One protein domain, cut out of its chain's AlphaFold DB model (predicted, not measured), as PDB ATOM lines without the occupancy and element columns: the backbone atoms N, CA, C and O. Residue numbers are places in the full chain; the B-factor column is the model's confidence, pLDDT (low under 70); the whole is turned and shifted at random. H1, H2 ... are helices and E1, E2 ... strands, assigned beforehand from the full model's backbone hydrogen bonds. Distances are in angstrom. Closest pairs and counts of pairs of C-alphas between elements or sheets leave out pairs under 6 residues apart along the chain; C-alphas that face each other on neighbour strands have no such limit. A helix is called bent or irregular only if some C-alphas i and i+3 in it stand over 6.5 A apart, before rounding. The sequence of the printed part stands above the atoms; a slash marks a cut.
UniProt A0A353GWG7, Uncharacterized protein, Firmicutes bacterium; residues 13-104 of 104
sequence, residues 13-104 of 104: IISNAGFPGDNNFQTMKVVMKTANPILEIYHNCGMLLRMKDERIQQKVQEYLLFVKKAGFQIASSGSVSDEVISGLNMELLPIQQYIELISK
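AT A GLANCE: This is residues 13 to 104 of the 104 residues of an uncharacterized protein of Firmicutes bacterium (UniProt A0A353GWG7). Two short parallel strands, E1 and E2, run side by side through the middle, with helix H1 on one side of them and the long helix H3, with short H4 folded back over it, on the other. H2 and H5 lie toward one end of the long axis. The 92 printed residues hold five named helices and two named strands in the order E1 H1 E2 H2 H3 H4 H5, mostly helix. The whole is compact, with a radius of gyration of the C-alphas of 14.1 A, and only just elongated, spanning 42 by 28 by 18 A.

HOW THE PARTS SIT: E1, residues 13 to 16, and E2, residues 39 to 43, are parallel neighbours at 4 degrees; N 15 and O 41 are 2.9 A apart, within hydrogen-bond range. Between them in the chain comes H1, residues 26 to 35, in a strand-helix-strand unit, two parallel strands joined through a helix, with a right-handed crossover. H1 is near E2 and touches no helix. H2, residues 46 to 50, only just touches residues 56 to 60 of H3, residues 54 to 77, with 3 pairs of C-alphas within 8 A; the closest, Leu 49 and Val 60, are 6.0 A apart. H3 is near E2. H4, residues 82 to 88, forms a helical hairpin with H3: it touches residues 63 to 70 of H3 at a steep tilt of 45 degrees, opposite ways, closest at C-alphas of Phe 66 and Val 84, 5.6 A. H5, residues 95 to 102, is near H2 and apart from H3 and H4. Every O i to N i+4 pair is within hydrogen-bond range in H4 and H5, against 3 of 6 in H1, 18 of 20 in H3 and 0 of 1 in H2, where 2 of 2 O i to N i+3 pairs are.

IN THESE COORDINATES: E1 begins at C-alpha 13, (-12.065, 52.371, 155.472). H1 is 15.5 A long and only just irregular, C-alphas 31 and 34 being 6.6 A apart; H3 is 35.0 A long and irregular, C-alphas 55 and 58 being 7.3 A apart. E2 is 13.2 A long. H5 ends at C-alpha 102, (12.507, 61.119, 161.819).

THE WHOLE: The C-alphas farthest apart, of Ser 77 and Lys 104, are 43.9 A apart. The printed part has no cut and no long link. Mean pLDDT of the printed part is 93.1, and residue 104 is under 70.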
ATOM      1  N   ILE A  13     -13.369  52.866 155.027       95.50
ATOM      2  CA  ILE A  13     -12.065  52.371 155.472       95.50
ATOM      3  C   ILE A  13     -11.116  53.555 155.616       95.50
ATOM      4  O   ILE A  13     -10.912  54.314 154.674       95.50
ATOM      5  N   ILE A  14     -10.511  53.702 156.793       95.19
ATOM      6  CA  ILE A  14      -9.435  54.664 157.039       95.19
ATOM      7  C   ILE A  14      -8.279  53.895 157.649       95.19
ATOM      8  O   ILE A  14      -8.447  53.160 158.621       95.19
ATOM      9  N   SER A  15      -7.096  54.027 157.069       94.56
ATOM     10  CA  SER A  15      -5.911  53.325 157.536       94.56
ATOM     11  C   SER A  15      -4.668  54.168 157.341       94.56
ATOM     12  O   SER A  15      -4.520  54.889 156.356       94.56
ATOM     13  N   ASN A  16      -3.779  54.076 158.321       93.06
ATOM     14  CA  ASN A  16      -2.602  54.912 158.411       93.06
ATOM     15  C   ASN A  16      -1.386  54.061 158.777       93.06
ATOM     16  O   ASN A  16      -1.432  53.305 159.747       93.06
ATOM     17  N   ALA A  17      -0.306  54.195 158.019       93.44
ATOM     18  CA  ALA A  17       0.955  53.507 158.241       93.44
ATOM     19  C   ALA A  17       1.962  54.531 158.749       93.44
ATOM     20  O   ALA A  17       2.102  55.604 158.170       93.44
ATOM     21  N   GLY A  18       2.673  54.215 159.834       89.56
ATOM     22  CA  GLY A  18       3.620  55.157 160.437       89.56
ATOM     23  C   GLY A  18       4.742  55.577 159.486       89.56
ATOM     24  O   GLY A  18       5.148  56.738 159.520       89.56
ATOM     25  N   PHE A  19       5.168  54.651 158.623       89.12
ATOM     26  CA  PHE A  19       6.304  54.758 157.709       89.12
ATOM     27  C   PHE A  19       5.864  54.871 156.238       89.12
ATOM     28  O   PHE A  19       4.714  54.557 155.913       89.12
ATOM     29  N   PRO A  20       6.759  55.319 155.339       91.25
ATOM     30  CA  PRO A  20       6.543  55.252 153.895       91.25
ATOM     31  C   PRO A  20       6.434  53.802 153.401       91.25
ATOM     32  O   PRO A  20       6.922  52.877 154.049       91.25
ATOM     33  N   GLY A  21       5.806  53.602 152.241       89.44
ATOM     34  CA  GLY A  21       5.763  52.299 151.576       89.44
ATOM     35  C   GLY A  21       4.611  52.157 150.583       89.44
ATOM     36  O   GLY A  21       3.443  52.304 150.941       89.44
ATOM     37  N   ASP A  22       4.927  51.792 149.344       85.56
ATOM     38  CA  ASP A  22       3.935  51.700 148.260       85.56
ATOM     39  C   ASP A  22       2.930  50.556 148.465       85.56
ATOM     40  O   ASP A  22       1.786  50.619 148.011       85.56
ATOM     41  N   ASN A  23       3.333  49.527 149.218       91.56
ATOM     42  CA  ASN A  23       2.560  48.298 149.405       91.56
ATOM     43  C   ASN A  23       1.917  48.164 150.792       91.56
ATOM     44  O   ASN A  23       1.260  47.154 151.049       91.56
ATOM     45  N   ASN A  24       2.040  49.170 151.669       93.94
ATOM     46  CA  ASN A  24       1.558  49.110 153.061       93.94
ATOM     47  C   ASN A  24       0.081  48.695 153.181       93.94
ATOM     48  O   ASN A  24      -0.317  48.064 154.158       93.94
ATOM     49  N   PHE A  25      -0.729  49.008 152.168       95.38
ATOM     50  CA  PHE A  25      -2.169  48.753 152.166       95.38
ATOM     51  C   PHE A  25      -2.634  47.800 151.069       95.38
ATOM     52  O   PHE A  25      -3.838  47.642 150.882       95.38
ATOM     53  N   GLN A  26      -1.722  47.158 150.331       95.69
ATOM     54  CA  GLN A  26      -2.091  46.321 149.186       95.69
ATOM     55  C   GLN A  26      -3.045  45.189 149.595       95.69
ATOM     56  O   GLN A  26      -4.112  45.035 149.002       95.69
ATOM     57  N   THR A  27      -2.707  44.446 150.652       94.88
ATOM     58  CA  THR A  27      -3.563  43.374 151.183       94.88
ATOM     59  C   THR A  27      -4.900  43.915 151.677       94.88
ATOM     60  O   THR A  27      -5.941  43.326 151.401       94.88
ATOM     61  N   MET A  28      -4.895  45.064 152.357       93.62
ATOM     62  CA  MET A  28      -6.116  45.660 152.896       93.62
ATOM     63  C   MET A  28      -7.076  46.086 151.780       93.62
ATOM     64  O   MET A  28      -8.243  45.718 151.823       93.62
ATOM     65  N   LYS A  29      -6.565  46.722 150.718       94.56
ATOM     66  CA  LYS A  29      -7.338  47.050 149.510       94.56
ATOM     67  C   LYS A  29      -7.969  45.816 148.867       94.56
ATOM     68  O   LYS A  29      -9.069  45.894 148.336       94.56
ATOM     69  N   VAL A  30      -7.286  44.670 148.872       95.69
ATOM     70  CA  VAL A  30      -7.846  43.425 148.318       95.69
ATOM     71  C   VAL A  30      -8.948  42.872 149.218       95.69
ATOM     72  O   VAL A  30     -10.020  42.537 148.723       95.69
ATOM     73  N   VAL A  31      -8.703  42.799 150.527       94.56
ATOM     74  CA  VAL A  31      -9.644  42.218 151.495       94.56
ATOM     75  C   VAL A  31     -10.910  43.064 151.632       94.56
ATOM     76  O   VAL A  31     -12.007  42.514 151.663       94.56
ATOM     77  N   MET A  32     -10.779  44.392 151.663       94.25
ATOM     78  CA  MET A  32     -11.905  45.299 151.912       94.25
ATOM     79  C   MET A  32     -12.827  45.489 150.703       94.25
ATOM     80  O   MET A  32     -13.953  45.946 150.877       94.25
ATOM     81  N   LYS A  33     -12.426  45.074 149.492       92.81
ATOM     82  CA  LYS A  33     -13.287  45.143 148.292       92.81
ATOM     83  C   LYS A  33     -14.640  44.464 148.482       92.81
ATOM     84  O   LYS A  33     -15.636  44.937 147.946       92.81
ATOM     85  N   THR A  34     -14.692  43.370 149.241       91.00
ATOM     86  CA  THR A  34     -15.939  42.629 149.492       91.00
ATOM     87  C   THR A  34     -16.932  43.409 150.352       91.00
ATOM     88  O   THR A  34     -18.129  43.149 150.272       91.00
ATOM     89  N   ALA A  35     -16.457  44.388 151.129       90.56
ATOM     90  CA  ALA A  35     -17.298  45.278 151.919       90.56
ATOM     91  C   ALA A  35     -17.940  46.401 151.083       90.56
ATOM     92  O   ALA A  35     -18.782  47.123 151.610       90.56
ATOM     93  N   ASN A  36     -17.558  46.548 149.806       91.50
ATOM     94  CA  ASN A  36     -18.007  47.613 148.906       91.50
ATOM     95  C   ASN A  36     -17.993  49.005 149.582       91.50
ATOM     96  O   ASN A  36     -19.048  49.628 149.739       91.50
ATOM     97  N   PRO A  37     -16.819  49.463 150.065       94.12
ATOM     98  CA  PRO A  37     -16.731  50.685 150.843       94.12
ATOM     99  C   PRO A  37     -17.111  51.907 150.006       94.12
ATOM    100  O   PRO A  37     -16.739  52.028 148.841       94.12
ATOM    101  N   ILE A  38     -17.815  52.849 150.632       94.88
ATOM    102  CA  ILE A  38     -18.201  54.122 150.011       94.88
ATOM    103  C   ILE A  38     -17.034  55.119 149.954       94.88
ATOM    104  O   ILE A  38     -17.087  56.094 149.209       94.88
ATOM    105  N   LEU A  39     -15.985  54.886 150.750       96.00
ATOM    106  CA  LEU A  39     -14.736  55.640 150.730       96.00
ATOM    107  C   LEU A  39     -13.615  54.818 151.369       96.00
ATOM    108  O   LEU A  39     -13.801  54.195 152.417       96.00
ATOM    109  N   GLU A  40     -12.433  54.887 150.767       95.69
ATOM    110  CA  GLU A  40     -11.206  54.323 151.316       95.69
ATOM    111  C   GLU A  40     -10.124  55.406 151.400       95.69
ATOM    112  O   GLU A  40      -9.825  56.075 150.412       95.69
ATOM    113  N   ILE A  41      -9.525  55.571 152.580       95.62
ATOM    114  CA  ILE A  41      -8.418  56.495 152.839       95.62
ATOM    115  C   ILE A  41      -7.233  55.679 153.345       95.62
ATOM    116  O   ILE A  41      -7.289  55.074 154.417       95.62
ATOM    117  N   TYR A  42      -6.145  55.690 152.579       94.06
ATOM    118  CA  TYR A  42      -4.910  54.977 152.888       94.06
ATOM    119  C   TYR A  42      -3.753  55.960 152.909       94.06
ATOM    120  O   TYR A  42      -3.370  56.480 151.862       94.06
ATOM    121  N   HIS A  43      -3.196  56.213 154.089       92.81
ATOM    122  CA  HIS A  43      -2.165  57.227 154.259       92.81
ATOM    123  C   HIS A  43      -0.848  56.622 154.747       92.81
ATOM    124  O   HIS A  43      -0.804  55.914 155.752       92.81
ATOM    125  N   ASN A  44       0.232  56.896 154.023       92.31
ATOM    126  CA  ASN A  44       1.593  56.572 154.445       92.31
ATOM    127  C   ASN A  44       2.184  57.711 155.276       92.31
ATOM    128  O   ASN A  44       1.657  58.818 155.275       92.31
ATOM    129  N   CYS A  45       3.306  57.465 155.955       92.00
ATOM    130  CA  CYS A  45       3.990  58.496 156.750       92.00
ATOM    131  C   CYS A  45       3.096  59.118 157.840       92.00
ATOM    132  O   CYS A  45       3.261  60.270 158.234       92.00
ATOM    133  N   GLY A  46       2.166  58.337 158.381       91.00
ATOM    134  CA  GLY A  46       1.171  58.735 159.366       91.00
ATOM    135  C   GLY A  46       1.690  59.373 160.638       91.00
ATOM    136  O   GLY A  46       0.946  60.070 161.326       91.00
ATOM    137  N   MET A  47       2.964  59.142 160.950       90.75
ATOM    138  CA  MET A  47       3.651  59.809 162.046       90.75
ATOM    139  C   MET A  47       3.626  61.335 161.880       90.75
ATOM    140  O   MET A  47       3.427  62.038 162.871       90.75
ATOM    141  N   LEU A  48       3.718  61.836 160.639       92.50
ATOM    142  CA  LEU A  48       3.704  63.265 160.310       92.50
ATOM    143  C   LEU A  48       2.455  63.976 160.841       92.50
ATOM    144  O   LEU A  48       2.556  65.105 161.310       92.50
ATOM    145  N   LEU A  49       1.303  63.294 160.860       92.69
ATOM    146  CA  LEU A  49       0.036  63.847 161.355       92.69
ATOM    147  C   LEU A  49       0.082  64.242 162.841       92.69
ATOM    148  O   LEU A  49      -0.773  64.989 163.309       92.69
ATOM    149  N   ARG A  50       1.055  63.723 163.601       89.50
ATOM    150  CA  ARG A  50       1.224  63.979 165.041       89.50
ATOM    151  C   ARG A  50       2.465  64.812 165.364       89.50
ATOM    152  O   ARG A  50       2.647  65.186 166.523       89.50
ATOM    153  N   MET A  51       3.330  65.075 164.384       89.38
ATOM    154  CA  MET A  51       4.574  65.812 164.600       89.38
ATOM    155  C   MET A  51       4.300  67.294 164.820       89.38
ATOM    156  O   MET A  51       3.464  67.879 164.144       89.38
ATOM    157  N   LYS A  52       5.041  67.926 165.732       88.19
ATOM    158  CA  LYS A  52       4.953  69.373 166.005       88.19
ATOM    159  C   LYS A  52       5.944  70.208 165.186       88.19
ATOM    160  O   LYS A  52       6.127  71.381 165.476       88.19
ATOM    161  N   ASP A  53       6.596  69.600 164.198       89.50
ATOM    162  CA  ASP A  53       7.587  70.283 163.372       89.50
ATOM    163  C   ASP A  53       6.911  71.316 162.459       89.50
ATOM    164  O   ASP A  53       6.041  70.980 161.652       89.50
ATOM    165  N   GLU A  54       7.312  72.580 162.583       89.75
ATOM    166  CA  GLU A  54       6.720  73.699 161.843       89.75
ATOM    167  C   GLU A  54       6.819  73.520 160.322       89.75
ATOM    168  O   GLU A  54       5.934  73.968 159.594       89.75
ATOM    169  N   ARG A  55       7.834  72.789 159.838       87.00
ATOM    170  CA  ARG A  55       8.056  72.540 158.405       87.00
ATOM    171  C   ARG A  55       6.947  71.707 157.768       87.00
ATOM    172  O   ARG A  55       6.745  71.806 156.562       87.00
ATOM    173  N   ILE A  56       6.245  70.877 158.551       91.62
ATOM    174  CA  ILE A  56       5.193  69.980 158.044       91.62
ATOM    175  C   ILE A  56       3.786  70.369 158.508       91.62
ATOM    176  O   ILE A  56       2.798  69.962 157.895       91.62
ATOM    177  N   GLN A  57       3.679  71.188 159.556       93.25
ATOM    178  CA  GLN A  57       2.405  71.561 160.170       93.25
ATOM    179  C   GLN A  57       1.408  72.154 159.172       93.25
ATOM    180  O   GLN A  57       0.273  71.688 159.116       93.25
ATOM    181  N   GLN A  58       1.819  73.115 158.336       93.56
ATOM    182  CA  GLN A  58       0.914  73.730 157.354       93.56
ATOM    183  C   GLN A  58       0.296  72.689 156.410       93.56
ATOM    184  O   GLN A  58      -0.909  72.700 156.168       93.56
ATOM    185  N   LYS A  59       1.112  71.752 155.925       93.94
ATOM    186  CA  LYS A  59       0.689  70.730 154.967       93.94
ATOM    187  C   LYS A  59      -0.180  69.647 155.610       93.94
ATOM    188  O   LYS A  59      -1.127  69.167 154.996       93.94
ATOM    189  N   VAL A  60       0.083  69.315 156.877       95.19
ATOM    190  CA  VAL A  60      -0.809  68.464 157.684       95.19
ATOM    191  C   VAL A  60      -2.164  69.138 157.876       95.19
ATOM    192  O   VAL A  60      -3.187  68.482 157.704       95.19
ATOM    193  N   GLN A  61      -2.201  70.435 158.201       95.69
ATOM    194  CA  GLN A  61      -3.468  71.156 158.354       95.69
ATOM    195  C   GLN A  61      -4.262  71.178 157.044       95.69
ATOM    196  O   GLN A  61      -5.463  70.921 157.060       95.69
ATOM    197  N   GLU A  62      -3.597  71.408 155.912       96.31
ATOM    198  CA  GLU A  62      -4.219  71.335 154.588       96.31
ATOM    199  C   GLU A  62      -4.834  69.953 154.313       96.31
ATOM    200  O   GLU A  62      -6.013  69.857 153.970       96.31
ATOM    201  N   TYR A  63      -4.093  68.873 154.569       96.56
ATOM    202  CA  TYR A  63      -4.617  67.510 154.463       96.56
ATOM    203  C   TYR A  63      -5.838  67.278 155.367       96.56
ATOM    204  O   TYR A  63      -6.857  66.736 154.933       96.56
ATOM    205  N   LEU A  64      -5.784  67.730 156.624       96.12
ATOM    206  CA  LEU A  64      -6.892  67.576 157.569       96.12
ATOM    207  C   LEU A  64      -8.147  68.357 157.142       96.12
ATOM    208  O   LEU A  64      -9.262  67.932 157.461       96.12
ATOM    209  N   LEU A  65      -8.007  69.446 156.376       98.06
ATOM    210  CA  LEU A  65      -9.152  70.117 155.753       98.06
ATOM    211  C   LEU A  65      -9.838  69.214 154.723       98.06
ATOM    212  O   LEU A  65     -11.070  69.167 154.703       98.06
ATOM    213  N   PHE A  66      -9.088  68.460 153.915       98.19
ATOM    214  CA  PHE A  66      -9.668  67.478 152.992       98.19
ATOM    215  C   PHE A  66     -10.345  66.323 153.730       98.19
ATOM    216  O   PHE A  66     -11.464  65.962 153.373       98.19
ATOM    217  N   VAL A  67      -9.751  65.814 154.816       96.69
ATOM    218  CA  VAL A  67     -10.391  64.799 155.678       96.69
ATOM    219  C   VAL A  67     -11.724  65.312 156.234       96.69
ATOM    220  O   VAL A  67     -12.739  64.615 156.177       96.69
ATOM    221  N   LYS A  68     -11.760  66.561 156.713       98.06
ATOM    222  CA  LYS A  68     -12.989  67.194 157.209       98.06
ATOM    223  C   LYS A  68     -14.037  67.363 156.103       98.06
ATOM    224  O   LYS A  68     -15.207  67.050 156.326       98.06
ATOM    225  N   LYS A  69     -13.633  67.838 154.919       98.25
ATOM    226  CA  LYS A  69     -14.515  67.971 153.746       98.25
ATOM    227  C   LYS A  69     -15.088  66.614 153.325       98.25
ATOM    228  O   LYS A  69     -16.286  66.529 153.076       98.25
ATOM    229  N   ALA A  70     -14.271  65.561 153.305       98.00
ATOM    230  CA  ALA A  70     -14.706  64.209 152.965       98.00
ATOM    231  C   ALA A  70     -15.776  63.701 153.936       98.00
ATOM    232  O   ALA A  70     -16.830  63.247 153.502       98.00
ATOM    233  N   GLY A  71     -15.557  63.862 155.247       97.06
ATOM    234  CA  GLY A  71     -16.557  63.513 156.259       97.06
ATOM    235  C   GLY A  71     -17.882  64.257 156.063       97.06
ATOM    236  O   GLY A  71     -18.948  63.647 156.127       97.06
ATOM    237  N   PHE A  72     -17.824  65.558 155.758       98.06
ATOM    238  CA  PHE A  72     -19.017  66.359 155.471       98.06
ATOM    239  C   PHE A  72     -19.764  65.878 154.218       98.06
ATOM    240  O   PHE A  72     -20.986  65.732 154.256       98.06
ATOM    241  N   GLN A  73     -19.050  65.615 153.121       97.94
ATOM    242  CA  GLN A  73     -19.654  65.162 151.867       97.94
ATOM    243  C   GLN A  73     -20.249  63.756 152.005       97.94
ATOM    244  O   GLN A  73     -21.397  63.547 151.628       97.94
ATOM    245  N   ILE A  74     -19.558  62.820 152.663       96.62
ATOM    246  CA  ILE A  74     -20.119  61.492 152.951       96.62
ATOM    247  C   ILE A  74     -21.406  61.596 153.772       96.62
ATOM    248  O   ILE A  74     -22.402  60.972 153.415       96.62
ATOM    249  N   ALA A  75     -21.423  62.416 154.826       95.50
ATOM    250  CA  ALA A  75     -22.615  62.592 155.654       95.50
ATOM    251  C   ALA A  75     -23.786  63.259 154.905       95.50
ATOM    252  O   ALA A  75     -24.942  63.002 155.232       95.50
ATOM    253  N   SER A  76     -23.497  64.111 153.916       96.50
ATOM    254  CA  SER A  76     -24.507  64.927 153.228       96.50
ATOM    255  C   SER A  76     -25.016  64.308 151.922       96.50
ATOM    256  O   SER A  76     -26.200  64.409 151.616       96.50
ATOM    257  N   SER A  77     -24.132  63.693 151.135       94.69
ATOM    258  CA  SER A  77     -24.410  63.188 149.782       94.69
ATOM    259  C   SER A  77     -23.980  61.736 149.559       94.69
ATOM    260  O   SER A  77     -24.159  61.222 148.456       94.69
ATOM    261  N   GLY A  78     -23.389  61.071 150.559       93.25
ATOM    262  CA  GLY A  78     -22.936  59.678 150.452       93.25
ATOM    263  C   GLY A  78     -21.779  59.450 149.473       93.25
ATOM    264  O   GLY A  78     -21.478  58.310 149.140       93.25
ATOM    265  N   SER A  79     -21.144  60.516 148.986       94.69
ATOM    266  CA  SER A  79     -20.084  60.480 147.971       94.69
ATOM    267  C   SER A  79     -19.093  61.618 148.193       94.69
ATOM    268  O   SER A  79     -19.419  62.593 148.868       94.69
ATOM    269  N   VAL A  80     -17.886  61.492 147.640       97.44
ATOM    270  CA  VAL A  80     -16.813  62.491 147.749       97.44
ATOM    271  C   VAL A  80     -16.438  62.993 146.357       97.44
ATOM    272  O   VAL A  80     -16.390  62.204 145.418       97.44
ATOM    273  N   SER A  81     -16.178  64.293 146.215       97.75
ATOM    274  CA  SER A  81     -15.757  64.891 144.944       97.75
ATOM    275  C   SER A  81     -14.307  64.557 144.587       97.75
ATOM    276  O   SER A  81     -13.463  64.388 145.469       97.75
ATOM    277  N   ASP A  82     -13.986  64.561 143.291       97.38
ATOM    278  CA  ASP A  82     -12.628  64.289 142.793       97.38
ATOM    279  C   ASP A  82     -11.573  65.244 143.375       97.38
ATOM    280  O   ASP A  82     -10.455  64.826 143.671       97.38
ATOM    281  N   GLU A  83     -11.931  66.513 143.614       97.81
ATOM    282  CA  GLU A  83     -11.069  67.487 144.305       97.81
ATOM    283  C   GLU A  83     -10.667  66.979 145.696       97.81
ATOM    284  O   GLU A  83      -9.494  67.010 146.068       97.81
ATOM    285  N   VAL A  84     -11.641  66.489 146.469       97.94
ATOM    286  CA  VAL A  84     -11.395  66.007 147.827       97.94
ATOM    287  C   VAL A  84     -10.654  64.675 147.794       97.94
ATOM    288  O   VAL A  84      -9.742  64.493 148.593       97.94
ATOM    289  N   ILE A  85     -10.958  63.779 146.850       97.06
ATOM    290  CA  ILE A  85     -10.187  62.542 146.646       97.06
ATOM    291  C   ILE A  85      -8.724  62.851 146.308       97.06
ATOM    292  O   ILE A  85      -7.824  62.231 146.872       97.06
ATOM    293  N   SER A  86      -8.465  63.824 145.433       96.38
ATOM    294  CA  SER A  86      -7.105  64.261 145.105       96.38
ATOM    295  C   SER A  86      -6.380  64.795 146.344       96.38
ATOM    296  O   SER A  86      -5.271  64.361 146.652       96.38
ATOM    297  N   GLY A  87      -7.052  65.641 147.134       96.81
ATOM    298  CA  GLY A  87      -6.516  66.152 148.396       96.81
ATOM    299  C   GLY A  87      -6.251  65.066 149.447       96.81
ATOM    300  O   GLY A  87      -5.241  65.113 150.141       96.81
ATOM    301  N   LEU A  88      -7.096  64.036 149.536       95.94
ATOM    302  CA  LEU A  88      -6.872  62.884 150.422       95.94
ATOM    303  C   LEU A  88      -5.660  62.031 150.011       95.94
ATOM    304  O   LEU A  88      -5.078  61.357 150.861       95.94
ATOM    305  N   ASN A  89      -5.268  62.067 148.735       93.56
ATOM    306  CA  ASN A  89      -4.088  61.377 148.206       93.56
ATOM    307  C   ASN A  89      -2.835  62.269 148.164       93.56
ATOM    308  O   ASN A  89      -1.814  61.858 147.612       93.56
ATOM    309  N   MET A  90      -2.889  63.482 148.727       92.44
ATOM    310  CA  MET A  90      -1.744  64.387 148.708       92.44
ATOM    311  C   MET A  90      -0.549  63.800 149.472       92.44
ATOM    312  O   MET A  90      -0.672  63.301 150.595       92.44
ATOM    313  N   GLU A  91       0.639  63.909 148.884       90.56
ATOM    314  CA  GLU A  91       1.880  63.569 149.572       90.56
ATOM    315  C   GLU A  91       2.202  64.664 150.592       90.56
ATOM    316  O   GLU A  91       2.434  65.809 150.204       90.56
ATOM    317  N   LEU A  92       2.256  64.337 151.887       91.88
ATOM    318  CA  LEU A  92       2.639  65.301 152.926       91.88
ATOM    319  C   LEU A  92       4.112  65.686 152.821       91.88
ATOM    320  O   LEU A  92       4.454  66.865 152.865       91.88
ATOM    321  N   LEU A  93       4.989  64.708 152.643       91.19
ATOM    322  CA  LEU A  93       6.425  64.924 152.591       91.19
ATOM    323  C   LEU A  93       7.068  63.840 151.719       91.19
ATOM    324  O   LEU A  93       6.733  62.669 151.917       91.19
ATOM    325  N   PRO A  94       8.002  64.193 150.818       90.94
ATOM    326  CA  PRO A  94       8.767  63.203 150.073       90.94
ATOM    327  C   PRO A  94       9.502  62.247 151.015       90.94
ATOM    328  O   PRO A  94       9.980  62.652 152.079       90.94
ATOM    329  N   ILE A  95       9.644  60.985 150.608       90.56
ATOM    330  CA  ILE A  95      10.211  59.912 151.443       90.56
ATOM    331  C   ILE A  95      11.592  60.279 152.006       90.56
ATOM    332  O   ILE A  95      11.853  60.057 153.186       90.56
ATOM    333  N   GLN A  96      12.472  60.866 151.193       90.38
ATOM    334  CA  GLN A  96      13.817  61.256 151.628       90.38
ATOM    335  C   GLN A  96      13.759  62.290 152.759       90.38
ATOM    336  O   GLN A  96      14.403  62.117 153.792       90.38
ATOM    337  N   GLN A  97      12.909  63.308 152.613       90.88
ATOM    338  CA  GLN A  97      12.712  64.336 153.636       90.88
ATOM    339  C   GLN A  97      12.041  63.765 154.893       90.88
ATOM    340  O   GLN A  97      12.354  64.190 156.003       90.88
ATOM    341  N   TYR A  98      11.149  62.779 154.744       90.31
ATOM    342  CA  TYR A  98      10.584  62.048 155.877       90.31
ATOM    343  C   TYR A  98      11.675  61.328 156.675       90.31
ATOM    344  O   TYR A  98      11.723  61.477 157.894       90.31
ATOM    345  N   ILE A  99      12.575  60.600 156.007       89.31
ATOM    346  CA  ILE A  99      13.677  59.885 156.668       89.31
ATOM    347  C   ILE A  99      14.581  60.870 157.421       89.31
ATOM    348  O   ILE A  99      14.886  60.642 158.590       89.31
ATOM    349  N   GLU A 100      14.954  61.989 156.797       90.25
ATOM    350  CA  GLU A 100      15.752  63.040 157.444       90.25
ATOM    351  C   GLU A 100      15.065  63.643 158.674       90.25
ATOM    352  O   GLU A 100      15.724  64.027 159.641       90.25
ATOM    353  N   LEU A 101      13.736  63.752 158.635       87.56
ATOM    354  CA  LEU A 101      12.938  64.328 159.705       87.56
ATOM    355  C   LEU A 101      12.852  63.405 160.928       87.56
ATOM    356  O   LEU A 101      12.935  63.903 162.048       87.56
ATOM    357  N   ILE A 102      12.688  62.092 160.725       85.50
ATOM    358  CA  ILE A 102      12.507  61.119 161.819       85.50
ATOM    359  C   ILE A 102      13.814  60.509 162.348       85.50
ATOM    360  O   ILE A 102      13.787  59.830 163.369       85.50
ATOM    361  N   SER A 103      14.944  60.715 161.662       82.88
ATOM    362  CA  SER A 103      16.258  60.177 162.074       82.88
ATOM    363  C   SER A 103      17.048  61.117 162.996       82.88
ATOM    364  O   SER A 103      18.230  60.877 163.240       82.88
ATOM    365  N   LYS A 104      16.426  62.205 163.461       62.91
ATOM    366  CA  LYS A 104      16.994  63.159 164.424       62.91
ATOM    367  C   LYS A 104      16.537  62.826 165.835       62.91
ATOM    368  O   LYS A 104      17.377  62.976 166.746       62.91
TER     369      LYS A 104